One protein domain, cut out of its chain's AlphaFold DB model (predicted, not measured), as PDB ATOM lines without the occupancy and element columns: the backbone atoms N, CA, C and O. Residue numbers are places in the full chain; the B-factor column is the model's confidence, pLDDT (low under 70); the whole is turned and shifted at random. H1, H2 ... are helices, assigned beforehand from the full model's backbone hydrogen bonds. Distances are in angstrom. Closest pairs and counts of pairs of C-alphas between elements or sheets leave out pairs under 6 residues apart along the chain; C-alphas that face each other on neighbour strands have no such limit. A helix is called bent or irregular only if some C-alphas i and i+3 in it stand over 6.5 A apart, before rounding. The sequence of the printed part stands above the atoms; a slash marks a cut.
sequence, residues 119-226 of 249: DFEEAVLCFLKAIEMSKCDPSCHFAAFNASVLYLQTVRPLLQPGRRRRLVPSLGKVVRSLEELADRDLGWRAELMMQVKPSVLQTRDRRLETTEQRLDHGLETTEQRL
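This is residues 119 to 226 of the 249 residues of the protein "Cilia-and flagella-associated protein 46" of Liparis tanakae (Tanaka's snailfish) (UniProt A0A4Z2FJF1). H1, H2, H3 and H4a form an up-and-down bundle, from which residues 204 to 226 of H4b stick out as a long arm. The printed part has 108 residues with four named helices and no named strand, class all helix. Only just loose, close to extended, it has a radius of gyration of the C-alphas of 19.5 A and spans 72 by 28 by 21 A.

H1, residues 119 to 134, and H2, residues 138 to 158, form a hairpin; their closest C-alphas, Ile 131 and Ala 144, are 4.4 A apart. H3, residues 164 to 180, is the hub; it touches H2, closest at C-alphas 158 and 164, 5.7 A. H4, residues 186 to 226, assigned as one helix by its hydrogen bonds, is bent: C-alphas 195 and 198 are 6.6 A apart. H1, H2 and H3 are irregular; C-alphas 119 and 122 are 7.4 A apart. Every O i to N i+4 pair is within hydrogen-bond range in H4a and H4b, 11 of 12 in H1, 11 of 17 in H2, 10 of 13 in H3.

H1 begins at C-alpha 119 (-61.902, 51.135, -21.799); H4b, residues 198 to 226, runs 42.1 A to C-alpha 226 (-18.039, 73.415, -38.840).

The printed part has no cut; 21 residues have pLDDT under 70.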
ATOM      1  N   ASP A 119     -60.658  51.849 -22.160       85.12
ATOM      2  CA  ASP A 119     -61.902  51.135 -21.799       85.12
ATOM      3  C   ASP A 119     -61.797  50.214 -20.562       85.12
ATOM      4  O   ASP A 119     -62.801  49.704 -20.076       85.12
ATOM      5  N   PHE A 120     -60.590  49.963 -20.051       90.44
ATOM      6  CA  PHE A 120     -60.349  49.106 -18.884       90.44
ATOM      7  C   PHE A 120     -60.341  49.883 -17.559       90.44
ATOM      8  O   PHE A 120     -60.267  49.266 -16.494       90.44
ATOM      9  N   GLU A 121     -60.357  51.218 -17.608       91.12
ATOM     10  CA  GLU A 121     -60.100  52.088 -16.456       91.12
ATOM     11  C   GLU A 121     -61.074  51.843 -15.297       91.12
ATOM     12  O   GLU A 121     -60.633  51.619 -14.167       91.12
ATOM     13  N   GLU A 122     -62.379  51.785 -15.570       93.12
ATOM     14  CA  GLU A 122     -63.396  51.605 -14.527       93.12
ATOM     15  C   GLU A 122     -63.310  50.214 -13.874       93.12
ATOM     16  O   GLU A 122     -63.382  50.085 -12.645       93.12
ATOM     17  N   ALA A 123     -63.068  49.169 -14.673       95.19
ATOM     18  CA  ALA A 123     -62.865  47.816 -14.164       95.19
ATOM     19  C   ALA A 123     -61.626  47.734 -13.261       95.19
ATOM     20  O   ALA A 123     -61.689  47.224 -12.140       95.19
ATOM     21  N   VAL A 124     -60.506  48.302 -13.719       95.25
ATOM     22  CA  VAL A 124     -59.254  48.356 -12.956       95.25
ATOM     23  C   VAL A 124     -59.424  49.133 -11.657       95.25
ATOM     24  O   VAL A 124     -58.966  48.671 -10.610       95.25
ATOM     25  N   LEU A 125     -60.114  50.272 -11.689       95.69
ATOM     26  CA  LEU A 125     -60.392  51.057 -10.492       95.69
ATOM     27  C   LEU A 125     -61.206  50.252  -9.471       95.69
ATOM     28  O   LEU A 125     -60.910  50.310  -8.278       95.69
ATOM     29  N   CYS A 126     -62.191  49.472  -9.920       97.12
ATOM     30  CA  CYS A 126     -62.968  48.600  -9.041       97.12
ATOM     31  C   CYS A 126     -62.094  47.535  -8.364       97.12
ATOM     32  O   CYS A 126     -62.183  47.361  -7.148       97.12
ATOM     33  N   PHE A 127     -61.208  46.865  -9.104       97.56
ATOM     34  CA  PHE A 127     -60.309  45.870  -8.507       97.56
ATOM     35  C   PHE A 127     -59.321  46.496  -7.521       97.56
ATOM     36  O   PHE A 127     -59.121  45.955  -6.438       97.56
ATOM     37  N   LEU A 128     -58.759  47.667  -7.838       96.50
ATOM     38  CA  LEU A 128     -57.876  48.385  -6.915       96.50
ATOM     39  C   LEU A 128     -58.605  48.810  -5.633       96.50
ATOM     40  O   LEU A 128     -58.039  48.677  -4.551       96.50
ATOM     41  N   LYS A 129     -59.864  49.257  -5.731       95.62
ATOM     42  CA  LYS A 129     -60.701  49.544  -4.555       95.62
ATOM     43  C   LYS A 129     -60.934  48.290  -3.711       95.62
ATOM     44  O   LYS A 129     -60.795  48.359  -2.497       95.62
ATOM     45  N   ALA A 130     -61.238  47.147  -4.330       95.88
ATOM     46  CA  ALA A 130     -61.417  45.886  -3.606       95.88
ATOM     47  C   ALA A 130     -60.140  45.457  -2.859       95.88
ATOM     48  O   ALA A 130     -60.221  45.042  -1.705       95.88
ATOM     49  N   ILE A 131     -58.969  45.606  -3.490       95.44
ATOM     50  CA  ILE A 131     -57.671  45.327  -2.859       95.44
ATOM     51  C   ILE A 131     -57.425  46.276  -1.687       95.44
ATOM     52  O   ILE A 131     -57.037  45.830  -0.617       95.44
ATOM     53  N   GLU A 132     -57.654  47.574  -1.854       93.38
ATOM     54  CA  GLU A 132     -57.382  48.529  -0.779       93.38
ATOM     55  C   GLU A 132     -58.295  48.296   0.430       93.38
ATOM     56  O   GLU A 132     -57.821  48.188   1.556       93.38
ATOM     57  N   MET A 133     -59.593  48.091   0.190       90.88
ATOM     58  CA  MET A 133     -60.555  47.783   1.251       90.88
ATOM     59  C   MET A 133     -60.236  46.473   1.977       90.88
ATOM     60  O   MET A 133     -60.524  46.345   3.166       90.88
ATOM     61  N   SER A 134     -59.622  45.509   1.286       91.44
ATOM     62  CA  SER A 134     -59.233  44.244   1.906       91.44
ATOM     63  C   SER A 134     -58.164  44.398   2.987       91.44
ATOM     64  O   SER A 134     -58.077  43.537   3.849       91.44
ATOM     65  N   LYS A 135     -57.404  45.503   3.001       89.69
ATOM     66  CA  LYS A 135     -56.386  45.782   4.029       89.69
ATOM     67  C   LYS A 135     -56.974  46.206   5.372       89.69
ATOM     68  O   LYS A 135     -56.281  46.154   6.382       89.69
ATOM     69  N   CYS A 136     -58.230  46.649   5.393       86.00
ATOM     70  CA  CYS A 136     -58.856  47.183   6.600       86.00
ATOM     71  C   CYS A 136     -59.309  46.094   7.586       86.00
ATOM     72  O   CYS A 136     -59.453  46.383   8.771       86.00
ATOM     73  N   ASP A 137     -59.565  44.871   7.111       83.44
ATOM     74  CA  ASP A 137     -60.096  43.773   7.923       83.44
ATOM     75  C   ASP A 137     -59.517  42.421   7.457       83.44
ATOM     76  O   ASP A 137     -59.700  42.059   6.288       83.44
ATOM     77  N   PRO A 138     -58.894  41.626   8.353       85.12
ATOM     78  CA  PRO A 138     -58.434  40.266   8.065       85.12
ATOM     79  C   PRO A 138     -59.474  39.360   7.403       85.12
ATOM     80  O   PRO A 138     -59.121  38.526   6.566       85.12
ATOM     81  N   SER A 139     -60.761  39.538   7.725       85.06
ATOM     82  CA  SER A 139     -61.852  38.772   7.109       85.06
ATOM     83  C   SER A 139     -61.966  39.010   5.599       85.06
ATOM     84  O   SER A 139     -62.509  38.174   4.881       85.06
ATOM     85  N   CYS A 140     -61.418  40.122   5.103       86.31
ATOM     86  CA  CYS A 140     -61.470  40.544   3.711       86.31
ATOM     87  C   CYS A 140     -60.196  40.214   2.921       86.31
ATOM     88  O   CYS A 140     -60.211  40.396   1.706       86.31
ATOM     89  N   HIS A 141     -59.120  39.710   3.545       88.75
ATOM     90  CA  HIS A 141     -57.826  39.479   2.874       88.75
ATOM     91  C   HIS A 141     -57.945  38.604   1.613       88.75
ATOM     92  O   HIS A 141     -57.266  38.849   0.616       88.75
ATOM     93  N   PHE A 142     -58.868  37.634   1.607       86.88
ATOM     94  CA  PHE A 142     -59.146  36.793   0.434       86.88
ATOM     95  C   PHE A 142     -59.541  37.612  -0.810       86.88
ATOM     96  O   PHE A 142     -59.314  37.193  -1.948       86.88
ATOM     97  N   ALA A 143     -60.150  38.784  -0.609       91.69
ATOM     98  CA  ALA A 143     -60.591  39.654  -1.685       91.69
ATOM     99  C   ALA A 143     -59.409  40.289  -2.425       91.69
ATOM    100  O   ALA A 143     -59.549  40.562  -3.614       91.69
ATOM    101  N   ALA A 144     -58.250  40.465  -1.775       93.75
ATOM    102  CA  ALA A 144     -57.042  40.977  -2.417       93.75
ATOM    103  C   ALA A 144     -56.560  40.037  -3.522       93.75
ATOM    104  O   ALA A 144     -56.391  40.447  -4.674       93.75
ATOM    105  N   PHE A 145     -56.413  38.754  -3.179       93.38
ATOM    106  CA  PHE A 145     -56.035  37.712  -4.123       93.38
ATOM    107  C   PHE A 145     -57.059  37.622  -5.260       93.38
ATOM    108  O   PHE A 145     -56.703  37.788  -6.428       93.38
ATOM    109  N   ASN A 146     -58.350  37.495  -4.935       94.75
ATOM    110  CA  ASN A 146     -59.412  37.399  -5.942       94.75
ATOM    111  C   ASN A 146     -59.463  38.620  -6.877       94.75
ATOM    112  O   ASN A 146     -59.633  38.468  -8.089       94.75
ATOM    113  N   ALA A 147     -59.296  39.829  -6.335       96.88
ATOM    114  CA  ALA A 147     -59.225  41.056  -7.121       96.88
ATOM    115  C   ALA A 147     -58.007  41.070  -8.044       96.88
ATOM    116  O   ALA A 147     -58.128  41.489  -9.189       96.88
ATOM    117  N   SER A 148     -56.848  40.603  -7.572       96.62
ATOM    118  CA  SER A 148     -55.622  40.571  -8.373       96.62
ATOM    119  C   SER A 148     -55.720  39.600  -9.555       96.62
ATOM    120  O   SER A 148     -55.297  39.939 -10.663       96.62
ATOM    121  N   VAL A 149     -56.354  38.438  -9.355       95.94
ATOM    122  CA  VAL A 149     -56.639  37.469 -10.425       95.94
ATOM    123  C   VAL A 149     -57.554  38.091 -11.473       95.94
ATOM    124  O   VAL A 149     -57.241  38.057 -12.664       95.94
ATOM    125  N   LEU A 150     -58.652  38.714 -11.040       96.19
ATOM    126  CA  LEU A 150     -59.589  39.369 -11.951       96.19
ATOM    127  C   LEU A 150     -58.964  40.554 -12.677       96.19
ATOM    128  O   LEU A 150     -59.140  40.683 -13.884       96.19
ATOM    129  N   TYR A 151     -58.171  41.359 -11.973       96.75
ATOM    130  CA  TYR A 151     -57.393  42.432 -12.567       96.75
ATOM    131  C   TYR A 151     -56.541  41.901 -13.723       96.75
ATOM    132  O   TYR A 151     -56.673  42.405 -14.838       96.75
ATOM    133  N   LEU A 152     -55.728  40.857 -13.499       94.69
ATOM    134  CA  LEU A 152     -54.851  40.324 -14.546       94.69
ATOM    135  C   LEU A 152     -55.650  39.753 -15.721       94.69
ATOM    136  O   LEU A 152     -55.298  39.997 -16.874       94.69
ATOM    137  N   GLN A 153     -56.735  39.025 -15.447       93.81
ATOM    138  CA  GLN A 153     -57.626  38.495 -16.482       93.81
ATOM    139  C   GLN A 153     -58.225  39.610 -17.345       93.81
ATOM    140  O   GLN A 153     -58.216  39.497 -18.570       93.81
ATOM    141  N   THR A 154     -58.680  40.700 -16.726       93.00
ATOM    142  CA  THR A 154     -59.255  41.854 -17.421       93.00
ATOM    143  C   THR A 154     -58.209  42.602 -18.241       93.00
ATOM    144  O   THR A 154     -58.478  42.947 -19.386       93.00
ATOM    145  N   VAL A 155     -57.002  42.827 -17.714       91.81
ATOM    146  CA  VAL A 155     -55.974  43.608 -18.425       91.81
ATOM    147  C   VAL A 155     -55.096  42.783 -19.367       91.81
ATOM    148  O   VAL A 155     -54.234  43.348 -20.041       91.81
ATOM    149  N   ARG A 156     -55.306  41.465 -19.481       90.62
ATOM    150  CA  ARG A 156     -54.557  40.590 -20.406       90.62
ATOM    151  C   ARG A 156     -54.448  41.136 -21.840       90.62
ATOM    152  O   ARG A 156     -53.343  41.091 -22.380       90.62
ATOM    153  N   PRO A 157     -55.497  41.716 -22.460       87.88
ATOM    154  CA  PRO A 157     -55.389  42.320 -23.794       87.88
ATOM    155  C   PRO A 157     -54.397  43.496 -23.885       87.88
ATOM    156  O   PRO A 157     -53.903  43.817 -24.968       87.88
ATOM    157  N   LEU A 158     -54.086  44.145 -22.759       86.25
ATOM    158  CA  LEU A 158     -53.102  45.226 -22.653       86.25
ATOM    159  C   LEU A 158     -51.668  44.706 -22.443       86.25
ATOM    160  O   LEU A 158     -50.719  45.479 -22.577       86.25
ATOM    161  N   LEU A 159     -51.486  43.400 -22.201       85.81
ATOM    162  CA  LEU A 159     -50.173  42.752 -22.100       85.81
ATOM    163  C   LEU A 159     -49.507  42.504 -23.464       85.81
ATOM    164  O   LEU A 159     -48.523  41.769 -23.542       85.81
ATOM    165  N   GLN A 160     -49.987  43.123 -24.540       80.81
ATOM    166  CA  GLN A 160     -49.314  43.097 -25.836       80.81
ATOM    167  C   GLN A 160     -48.125  44.081 -25.867       80.81
ATOM    168  O   GLN A 160     -48.159  45.111 -25.172       80.81
ATOM    169  N   PRO A 161     -47.069  43.803 -26.660       76.81
ATOM    170  CA  PRO A 161     -45.953  44.728 -26.850       76.81
ATOM    171  C   PRO A 161     -46.433  46.150 -27.186       76.81
ATOM    172  O   PRO A 161     -47.390  46.344 -27.930       76.81
ATOM    173  N   GLY A 162     -45.809  47.167 -26.585       76.06
ATOM    174  CA  GLY A 162     -46.164  48.580 -26.793       76.06
ATOM    175  C   GLY A 162     -47.335  49.118 -25.955       76.06
ATOM    176  O   GLY A 162     -47.391  50.328 -25.721       76.06
ATOM    177  N   ARG A 163     -48.226  48.262 -25.430       80.94
ATOM    178  CA  ARG A 163     -49.343  48.676 -24.547       80.94
ATOM    179  C   ARG A 163     -49.080  48.411 -23.065       80.94
ATOM    180  O   ARG A 163     -49.570  49.172 -22.234       80.94
ATOM    181  N   ARG A 164     -48.224  47.433 -22.742       82.69
ATOM    182  CA  ARG A 164     -47.855  47.038 -21.365       82.69
ATOM    183  C   ARG A 164     -47.477  48.188 -20.435       82.69
ATOM    184  O   ARG A 164     -47.838  48.161 -19.265       82.69
ATOM    185  N   ARG A 165     -46.780  49.214 -20.937       82.94
ATOM    186  CA  ARG A 165     -46.343  50.370 -20.130       82.94
ATOM    187  C   ARG A 165     -47.496  51.065 -19.395       82.94
ATOM    188  O   ARG A 165     -47.303  51.516 -18.275       82.94
ATOM    189  N   ARG A 166     -48.695  51.065 -19.992       84.94
ATOM    190  CA  ARG A 166     -49.930  51.640 -19.428       84.94
ATOM    191  C   ARG A 166     -50.397  50.911 -18.162       84.94
ATOM    192  O   ARG A 166     -51.135  51.464 -17.359       84.94
ATOM    193  N   LEU A 167     -49.978  49.657 -17.982       87.94
ATOM    194  CA  LEU A 167     -50.334  48.842 -16.821       87.94
ATOM    195  C   LEU A 167     -49.360  48.986 -15.662       87.94
ATOM    196  O   LEU A 167     -49.739  48.694 -14.534       87.94
ATOM    197  N   VAL A 168     -48.123  49.425 -15.909       87.81
ATOM    198  CA  VAL A 168     -47.062  49.447 -14.889       87.81
ATOM    199  C   VAL A 168     -47.509  50.150 -13.596       87.81
ATOM    200  O   VAL A 168     -47.298  49.567 -12.530       87.81
ATOM    201  N   PRO A 169     -48.189  51.317 -13.633       90.25
ATOM    202  CA  PRO A 169     -48.635  51.977 -12.407       90.25
ATOM    203  C   PRO A 169     -49.670  51.163 -11.619       90.25
ATOM    204  O   PRO A 169     -49.563  51.050 -10.398       90.25
ATOM    205  N   SER A 170     -50.678  50.598 -12.292       93.50
ATOM    206  CA  SER A 170     -51.759  49.856 -11.628       93.50
ATOM    207  C   SER A 170     -51.302  48.469 -11.176       93.50
ATOM    208  O   SER A 170     -51.532  48.100 -10.028       93.50
ATOM    209  N   LEU A 171     -50.554  47.749 -12.007       92.94
ATOM    210  CA  LEU A 171     -49.984  46.445 -11.679       92.94
ATOM    211  C   LEU A 171     -48.974  46.547 -10.524       92.94
ATOM    212  O   LEU A 171     -48.987  45.720  -9.617       92.94
ATOM    213  N   GLY A 172     -48.156  47.604 -10.493       92.12
ATOM    214  CA  GLY A 172     -47.256  47.878  -9.371       92.12
ATOM    215  C   GLY A 172     -47.988  48.183  -8.059       92.12
ATOM    216  O   GLY A 172     -47.469  47.884  -6.986       92.12
ATOM    217  N   LYS A 173     -49.199  48.759  -8.106       94.00
ATOM    218  CA  LYS A 173     -50.063  48.887  -6.916       94.00
ATOM    219  C   LYS A 173     -50.593  47.526  -6.467       94.00
ATOM    220  O   LYS A 173     -50.528  47.241  -5.280       94.00
ATOM    221  N   VAL A 174     -51.060  46.685  -7.395       95.62
ATOM    222  CA  VAL A 174     -51.549  45.328  -7.079       95.62
ATOM    223  C   VAL A 174     -50.463  44.511  -6.385       95.62
ATOM    224  O   VAL A 174     -50.708  43.991  -5.301       95.62
ATOM    225  N   VAL A 175     -49.261  44.446  -6.972       94.00
ATOM    226  CA  VAL A 175     -48.141  43.684  -6.400       94.00
ATOM    227  C   VAL A 175     -47.830  44.176  -4.992       94.00
ATOM    228  O   VAL A 175     -47.903  43.368  -4.075       94.00
ATOM    229  N   ARG A 176     -47.584  45.484  -4.805       93.75
ATOM    230  CA  ARG A 176     -47.267  46.074  -3.490       93.75
ATOM    231  C   ARG A 176     -48.318  45.762  -2.429       93.75
ATOM    232  O   ARG A 176     -47.964  45.322  -1.343       93.75
ATOM    233  N   SER A 177     -49.596  45.914  -2.762       94.44
ATOM    234  CA  SER A 177     -50.682  45.604  -1.831       94.44
ATOM    235  C   SER A 177     -50.708  44.131  -1.409       94.44
ATOM    236  O   SER A 177     -51.005  43.845  -0.254       94.44
ATOM    237  N   LEU A 178     -50.383  43.191  -2.306       93.31
ATOM    238  CA  LEU A 178     -50.263  41.773  -1.946       93.31
ATOM    239  C   LEU A 178     -49.041  41.499  -1.056       93.31
ATOM    240  O   LEU A 178     -49.085  40.591  -0.227       93.31
ATOM    241  N   GLU A 179     -47.955  42.264  -1.201       92.12
ATOM    242  CA  GLU A 179     -46.788  42.149  -0.311       92.12
ATOM    243  C   GLU A 179     -47.107  42.669   1.091       92.12
ATOM    244  O   GLU A 179     -46.786  42.000   2.068       92.12
ATOM    245  N   GLU A 180     -47.782  43.819   1.181       92.19
ATOM    246  CA  GLU A 180     -48.244  44.419   2.442       92.19
ATOM    247  C   GLU A 180     -49.179  43.480   3.213       92.19
ATOM    248  O   GLU A 180     -49.081  43.369   4.432       92.19
ATOM    249  N   LEU A 181     -50.049  42.760   2.499       90.31
ATOM    250  CA  LEU A 181     -50.955  41.763   3.076       90.31
ATOM    251  C   LEU A 181     -50.275  40.434   3.433       90.31
ATOM    252  O   LEU A 181     -50.942  39.538   3.955       90.31
ATOM    253  N   ALA A 182     -48.979  40.288   3.140       85.94
ATOM    254  CA  ALA A 182     -48.242  39.034   3.250       85.94
ATOM    255  C   ALA A 182     -48.988  37.867   2.573       85.94
ATOM    256  O   ALA A 182     -49.137  36.787   3.154       85.94
ATOM    257  N   ASP A 183     -49.479  38.098   1.346       83.56
ATOM    258  CA  ASP A 183     -50.203  37.079   0.590       83.56
ATOM    259  C   ASP A 183     -49.350  35.811   0.441       83.56
ATOM    260  O   ASP A 183     -48.147  35.870   0.150       83.56
ATOM    261  N   ARG A 184     -49.989  34.664   0.695       84.88
ATOM    262  CA  ARG A 184     -49.320  33.365   0.812       84.88
ATOM    263  C   ARG A 184     -48.872  32.815  -0.538       84.88
ATOM    264  O   ARG A 184     -47.964  31.985  -0.567       84.88
ATOM    265  N   ASP A 185     -49.485  33.249  -1.638       89.88
ATOM    266  CA  ASP A 185     -49.171  32.747  -2.968       89.88
ATOM    267  C   ASP A 185     -48.023  33.551  -3.597       89.88
ATOM    268  O   ASP A 185     -48.186  34.474  -4.404       89.88
ATOM    269  N   LEU A 186     -46.805  33.176  -3.206       89.44
ATOM    270  CA  LEU A 186     -45.580  33.761  -3.750       89.44
ATOM    271  C   LEU A 186     -45.422  33.492  -5.256       89.44
ATOM    272  O   LEU A 186     -44.806  34.301  -5.951       89.44
ATOM    273  N   GLY A 187     -45.979  32.386  -5.763       92.81
ATOM    274  CA  GLY A 187     -45.948  32.040  -7.185       92.81
ATOM    275  C   GLY A 187     -46.786  33.015  -8.008       92.81
ATOM    276  O   GLY A 187     -46.296  33.595  -8.977       92.81
ATOM    277  N   TRP A 188     -48.009  33.282  -7.554       93.62
ATOM    278  CA  TRP A 188     -48.892  34.274  -8.154       93.62
ATOM    279  C   TRP A 188     -48.302  35.689  -8.106       93.62
ATOM    280  O   TRP A 188     -48.291  36.411  -9.109       93.62
ATOM    281  N   ARG A 189     -47.717  36.088  -6.968       91.75
ATOM    282  CA  ARG A 189     -47.002  37.374  -6.860       91.75
ATOM    283  C   ARG A 189     -45.835  37.473  -7.843       91.75
ATOM    284  O   ARG A 189     -45.645  38.526  -8.458       91.75
ATOM    285  N   ALA A 190     -45.071  36.396  -8.020       89.75
ATOM    286  CA  ALA A 190     -43.991  36.348  -9.000       89.75
ATOM    287  C   ALA A 190     -44.524  36.478 -10.437       89.75
ATOM    288  O   ALA A 190     -43.953  37.244 -11.216       89.75
ATOM    289  N   GLU A 191     -45.637  35.817 -10.775       92.19
ATOM    290  CA  GLU A 191     -46.301  35.952 -12.080       92.19
ATOM    291  C   GLU A 191     -46.669  37.410 -12.379       92.19
ATOM    292  O   GLU A 191     -46.310  37.935 -13.437       92.19
ATOM    293  N   LEU A 192     -47.302  38.102 -11.428       91.88
ATOM    294  CA  LEU A 192     -47.640  39.521 -11.564       91.88
ATOM    295  C   LEU A 192     -46.389  40.395 -11.732       91.88
ATOM    296  O   LEU A 192     -46.346  41.272 -12.598       91.88
ATOM    297  N   MET A 193     -45.337  40.137 -10.952       88.56
ATOM    298  CA  MET A 193     -44.082  40.888 -11.034       88.56
ATOM    299  C   MET A 193     -43.357  40.677 -12.373       88.56
ATOM    300  O   MET A 193     -42.752  41.614 -12.907       88.56
ATOM    301  N   MET A 194     -43.453  39.481 -12.962       86.81
ATOM    302  CA  MET A 194     -42.932  39.205 -14.305       86.81
ATOM    303  C   MET A 194     -43.651  40.004 -15.395       86.81
ATOM    304  O   MET A 194     -43.049  40.265 -16.432       86.81
ATOM    305  N   GLN A 195     -44.884  40.468 -15.175       85.81
ATOM    306  CA  GLN A 195     -45.545  41.384 -16.112       85.81
ATOM    307  C   GLN A 195     -45.030  42.838 -15.975       85.81
ATOM    308  O   GLN A 195     -45.094  43.620 -16.930       85.81
ATOM    309  N   VAL A 196     -44.452  43.204 -14.820       76.62
ATOM    310  CA  VAL A 196     -43.864  44.536 -14.561       76.62
ATOM    311  C   VAL A 196     -42.454  44.662 -15.149       76.62
ATOM    312  O   VAL A 196     -42.165  45.633 -15.851       76.62
ATOM    313  N   LYS A 197     -41.562  43.697 -14.875       69.06
ATOM    314  CA  LYS A 197     -40.111  43.817 -15.154       69.06
ATOM    315  C   LYS A 197     -39.761  44.054 -16.636       69.06
ATOM    316  O   LYS A 197     -39.050  45.025 -16.903       69.06
ATOM    317  N   PRO A 198     -40.267  43.271 -17.610       62.59
ATOM    318  CA  PRO A 198     -39.967  43.491 -19.026       62.59
ATOM    319  C   PRO A 198     -40.443  44.863 -19.504       62.59
ATOM    320  O   PRO A 198     -39.791  45.502 -20.320       62.59
ATOM    321  N   SER A 199     -41.557  45.347 -18.956       59.16
ATOM    322  CA  SER A 199     -42.165  46.628 -19.321       59.16
ATOM    323  C   SER A 199     -41.310  47.826 -18.877       59.16
ATOM    324  O   SER A 199     -41.220  48.823 -19.595       59.16
ATOM    325  N   VAL A 200     -40.652  47.727 -17.715       59.62
ATOM    326  CA  VAL A 200     -39.731  48.761 -17.207       59.62
ATOM    327  C   VAL A 200     -38.405  48.741 -17.966       59.62
ATOM    328  O   VAL A 200     -37.923  49.806 -18.345       59.62
ATOM    329  N   LEU A 201     -37.845  47.556 -18.232       58.62
ATOM    330  CA  LEU A 201     -36.598  47.416 -18.993       58.62
ATOM    331  C   LEU A 201     -36.756  47.916 -20.435       58.62
ATOM    332  O   LEU A 201     -36.021  48.807 -20.837       58.62
ATOM    333  N   GLN A 202     -37.814  47.510 -21.145       58.44
ATOM    334  CA  GLN A 202     -38.107  48.016 -22.497       58.44
ATOM    335  C   GLN A 202     -38.277  49.544 -22.552       58.44
ATOM    336  O   GLN A 202     -37.980  50.175 -23.564       58.44
ATOM    337  N   THR A 203     -38.783  50.156 -21.476       59.53
ATOM    338  CA  THR A 203     -38.910  51.619 -21.390       59.53
ATOM    339  C   THR A 203     -37.556  52.294 -21.155       59.53
ATOM    340  O   THR A 203     -37.343  53.406 -21.638       59.53
ATOM    341  N   ARG A 204     -36.646  51.644 -20.419       58.56
ATOM    342  CA  ARG A 204     -35.275  52.128 -20.208       58.56
ATOM    343  C   ARG A 204     -34.456  52.013 -21.490       58.56
ATOM    344  O   ARG A 204     -33.892  53.023 -21.889       58.56
ATOM    345  N   ASP A 205     -34.500  50.870 -22.169       61.28
ATOM    346  CA  ASP A 205     -33.743  50.632 -23.406       61.28
ATOM    347  C   ASP A 205     -34.134  51.636 -24.501       61.28
ATOM    348  O   ASP A 205     -33.282  52.337 -25.031       61.28
ATOM    349  N   ARG A 206     -35.436  51.862 -24.730       60.72
ATOM    350  CA  ARG A 206     -35.897  52.875 -25.699       60.72
ATOM    351  C   ARG A 206     -35.512  54.309 -25.347       60.72
ATOM    352  O   ARG A 206     -35.326  55.130 -26.242       60.72
ATOM    353  N   ARG A 207     -35.459  54.658 -24.055       64.12
ATOM    354  CA  ARG A 207     -34.995  55.990 -23.636       64.12
ATOM    355  C   ARG A 207     -33.512  56.160 -23.936       64.12
ATOM    356  O   ARG A 207     -33.151  57.244 -24.375       64.12
ATOM    357  N   LEU A 208     -32.712  55.113 -23.724       69.12
ATOM    358  CA  LEU A 208     -31.285  55.105 -24.039       69.12
ATOM    359  C   LEU A 208     -31.055  55.217 -25.553       69.12
ATOM    360  O   LEU A 208     -30.355  56.130 -25.975       69.12
ATOM    361  N   GLU A 209     -31.768  54.432 -26.363       65.31
ATOM    362  CA  GLU A 209     -31.733  54.534 -27.833       65.31
ATOM    363  C   GLU A 209     -32.137  55.935 -28.324       65.31
ATOM    364  O   GLU A 209     -31.505  56.505 -29.207       65.31
ATOM    365  N   THR A 210     -33.169  56.544 -27.723       69.25
ATOM    366  CA  THR A 210     -33.591  57.911 -28.084       69.25
ATOM    367  C   THR A 210     -32.542  58.947 -27.673       69.25
ATOM    368  O   THR A 210     -32.381  59.960 -28.350       69.25
ATOM    369  N   THR A 211     -31.845  58.753 -26.549       70.62
ATOM    370  CA  THR A 211     -30.752  59.651 -26.152       70.62
ATOM    371  C   THR A 211     -29.527  59.494 -27.042       70.62
ATOM    372  O   THR A 211     -28.945  60.512 -27.393       70.62
ATOM    373  N   GLU A 212     -29.187  58.274 -27.458       69.00
ATOM    374  CA  GLU A 212     -28.104  58.009 -28.412       69.00
ATOM    375  C   GLU A 212     -28.414  58.644 -29.770       69.00
ATOM    376  O   GLU A 212     -27.662  59.499 -30.221       69.00
ATOM    377  N   GLN A 213     -29.605  58.403 -30.334       69.31
ATOM    378  CA  GLN A 213     -30.031  59.029 -31.595       69.31
ATOM    379  C   GLN A 213     -30.015  60.567 -31.548       69.31
ATOM    380  O   GLN A 213     -29.734  61.228 -32.546       69.31
ATOM    381  N   ARG A 214     -30.325  61.168 -30.390       70.88
ATOM    382  CA  ARG A 214     -30.273  62.628 -30.205       70.88
ATOM    383  C   ARG A 214     -28.849  63.162 -30.078       70.88
ATOM    384  O   ARG A 214     -28.623  64.309 -30.455       70.88
ATOM    385  N   LEU A 215     -27.931  62.377 -29.520       75.88
ATOM    386  CA  LEU A 215     -26.514  62.726 -29.454       75.88
ATOM    387  C   LEU A 215     -25.878  62.621 -30.840       75.88
ATOM    388  O   LEU A 215     -25.232  63.574 -31.262       75.88
ATOM    389  N   ASP A 216     -26.157  61.544 -31.575       72.94
ATOM    390  CA  ASP A 216     -25.643  61.326 -32.931       72.94
ATOM    391  C   ASP A 216     -26.125  62.419 -33.894       72.94
ATOM    392  O   ASP A 216     -25.322  63.064 -34.564       72.94
ATOM    393  N   HIS A 217     -27.426  62.738 -33.877       74.81
ATOM    394  CA  HIS A 217     -27.964  63.834 -34.688       74.81
ATOM    395  C   HIS A 217     -27.408  65.211 -34.276       74.81
ATOM    396  O   HIS A 217     -27.222  66.104 -35.109       74.81
ATOM    397  N   GLY A 218     -27.129  65.402 -32.982       73.69
ATOM    398  CA  GLY A 218     -26.477  66.605 -32.462       73.69
ATOM    399  C   GLY A 218     -25.032  66.755 -32.949       73.69
ATOM    400  O   GLY A 218     -24.614  67.864 -33.271       73.69
ATOM    401  N   LEU A 219     -24.288  65.650 -33.045       70.56
ATOM    402  CA  LEU A 219     -22.918  65.632 -33.556       70.56
ATOM    403  C   LEU A 219     -22.877  65.909 -35.064       70.56
ATOM    404  O   LEU A 219     -22.164  66.822 -35.480       70.56
ATOM    405  N   GLU A 220     -23.720  65.244 -35.859       69.06
ATOM    406  CA  GLU A 220     -23.823  65.491 -37.307       69.06
ATOM    407  C   GLU A 220     -24.174  66.955 -37.622       69.06
ATOM    408  O   GLU A 220     -23.586  67.576 -38.508       69.06
ATOM    409  N   THR A 221     -25.101  67.552 -36.866       70.00
ATOM    410  CA  THR A 221     -25.456  68.971 -37.048       70.00
ATOM    411  C   THR A 221     -24.340  69.923 -36.619       70.00
ATOM    412  O   THR A 221     -24.237  71.022 -37.167       70.00
ATOM    413  N   THR A 222     -23.482  69.544 -35.668       65.12
ATOM    414  CA  THR A 222     -22.289  70.337 -35.335       65.12
ATOM    415  C   THR A 222     -21.175  70.202 -36.369       65.12
ATOM    416  O   THR A 222     -20.562  71.216 -36.701       65.12
ATOM    417  N   GLU A 223     -20.958  69.014 -36.936       70.44
ATOM    418  CA  GLU A 223     -19.979  68.792 -38.010       70.44
ATOM    419  C   GLU A 223     -20.366  69.555 -39.280       70.44
ATOM    420  O   GLU A 223     -19.568  70.341 -39.787       70.44
ATOM    421  N   GLN A 224     -21.631  69.476 -39.704       66.06
ATOM    422  CA  GLN A 224     -22.133  70.247 -40.850       66.06
ATOM    423  C   GLN A 224     -21.965  71.764 -40.664       66.06
ATOM    424  O   GLN A 224     -21.715  72.493 -41.623       66.06
ATOM    425  N   ARG A 225     -22.073  72.270 -39.429       62.72
ATOM    426  CA  ARG A 225     -21.859  73.696 -39.122       62.72
ATOM    427  C   ARG A 225     -20.386  74.094 -39.122       62.72
ATOM    428  O   ARG A 225     -20.088  75.250 -39.424       62.72
ATOM    429  N   LEU A 226     -19.481  73.182 -38.772       63.34
ATOM    430  CA  LEU A 226     -18.039  73.415 -38.840       63.34
ATOM    431  C   LEU A 226     -17.562  73.408 -40.293       63.34
ATOM    432  O   LEU A 226     -16.854  74.335 -40.686       63.34
TER     433      LEU A 226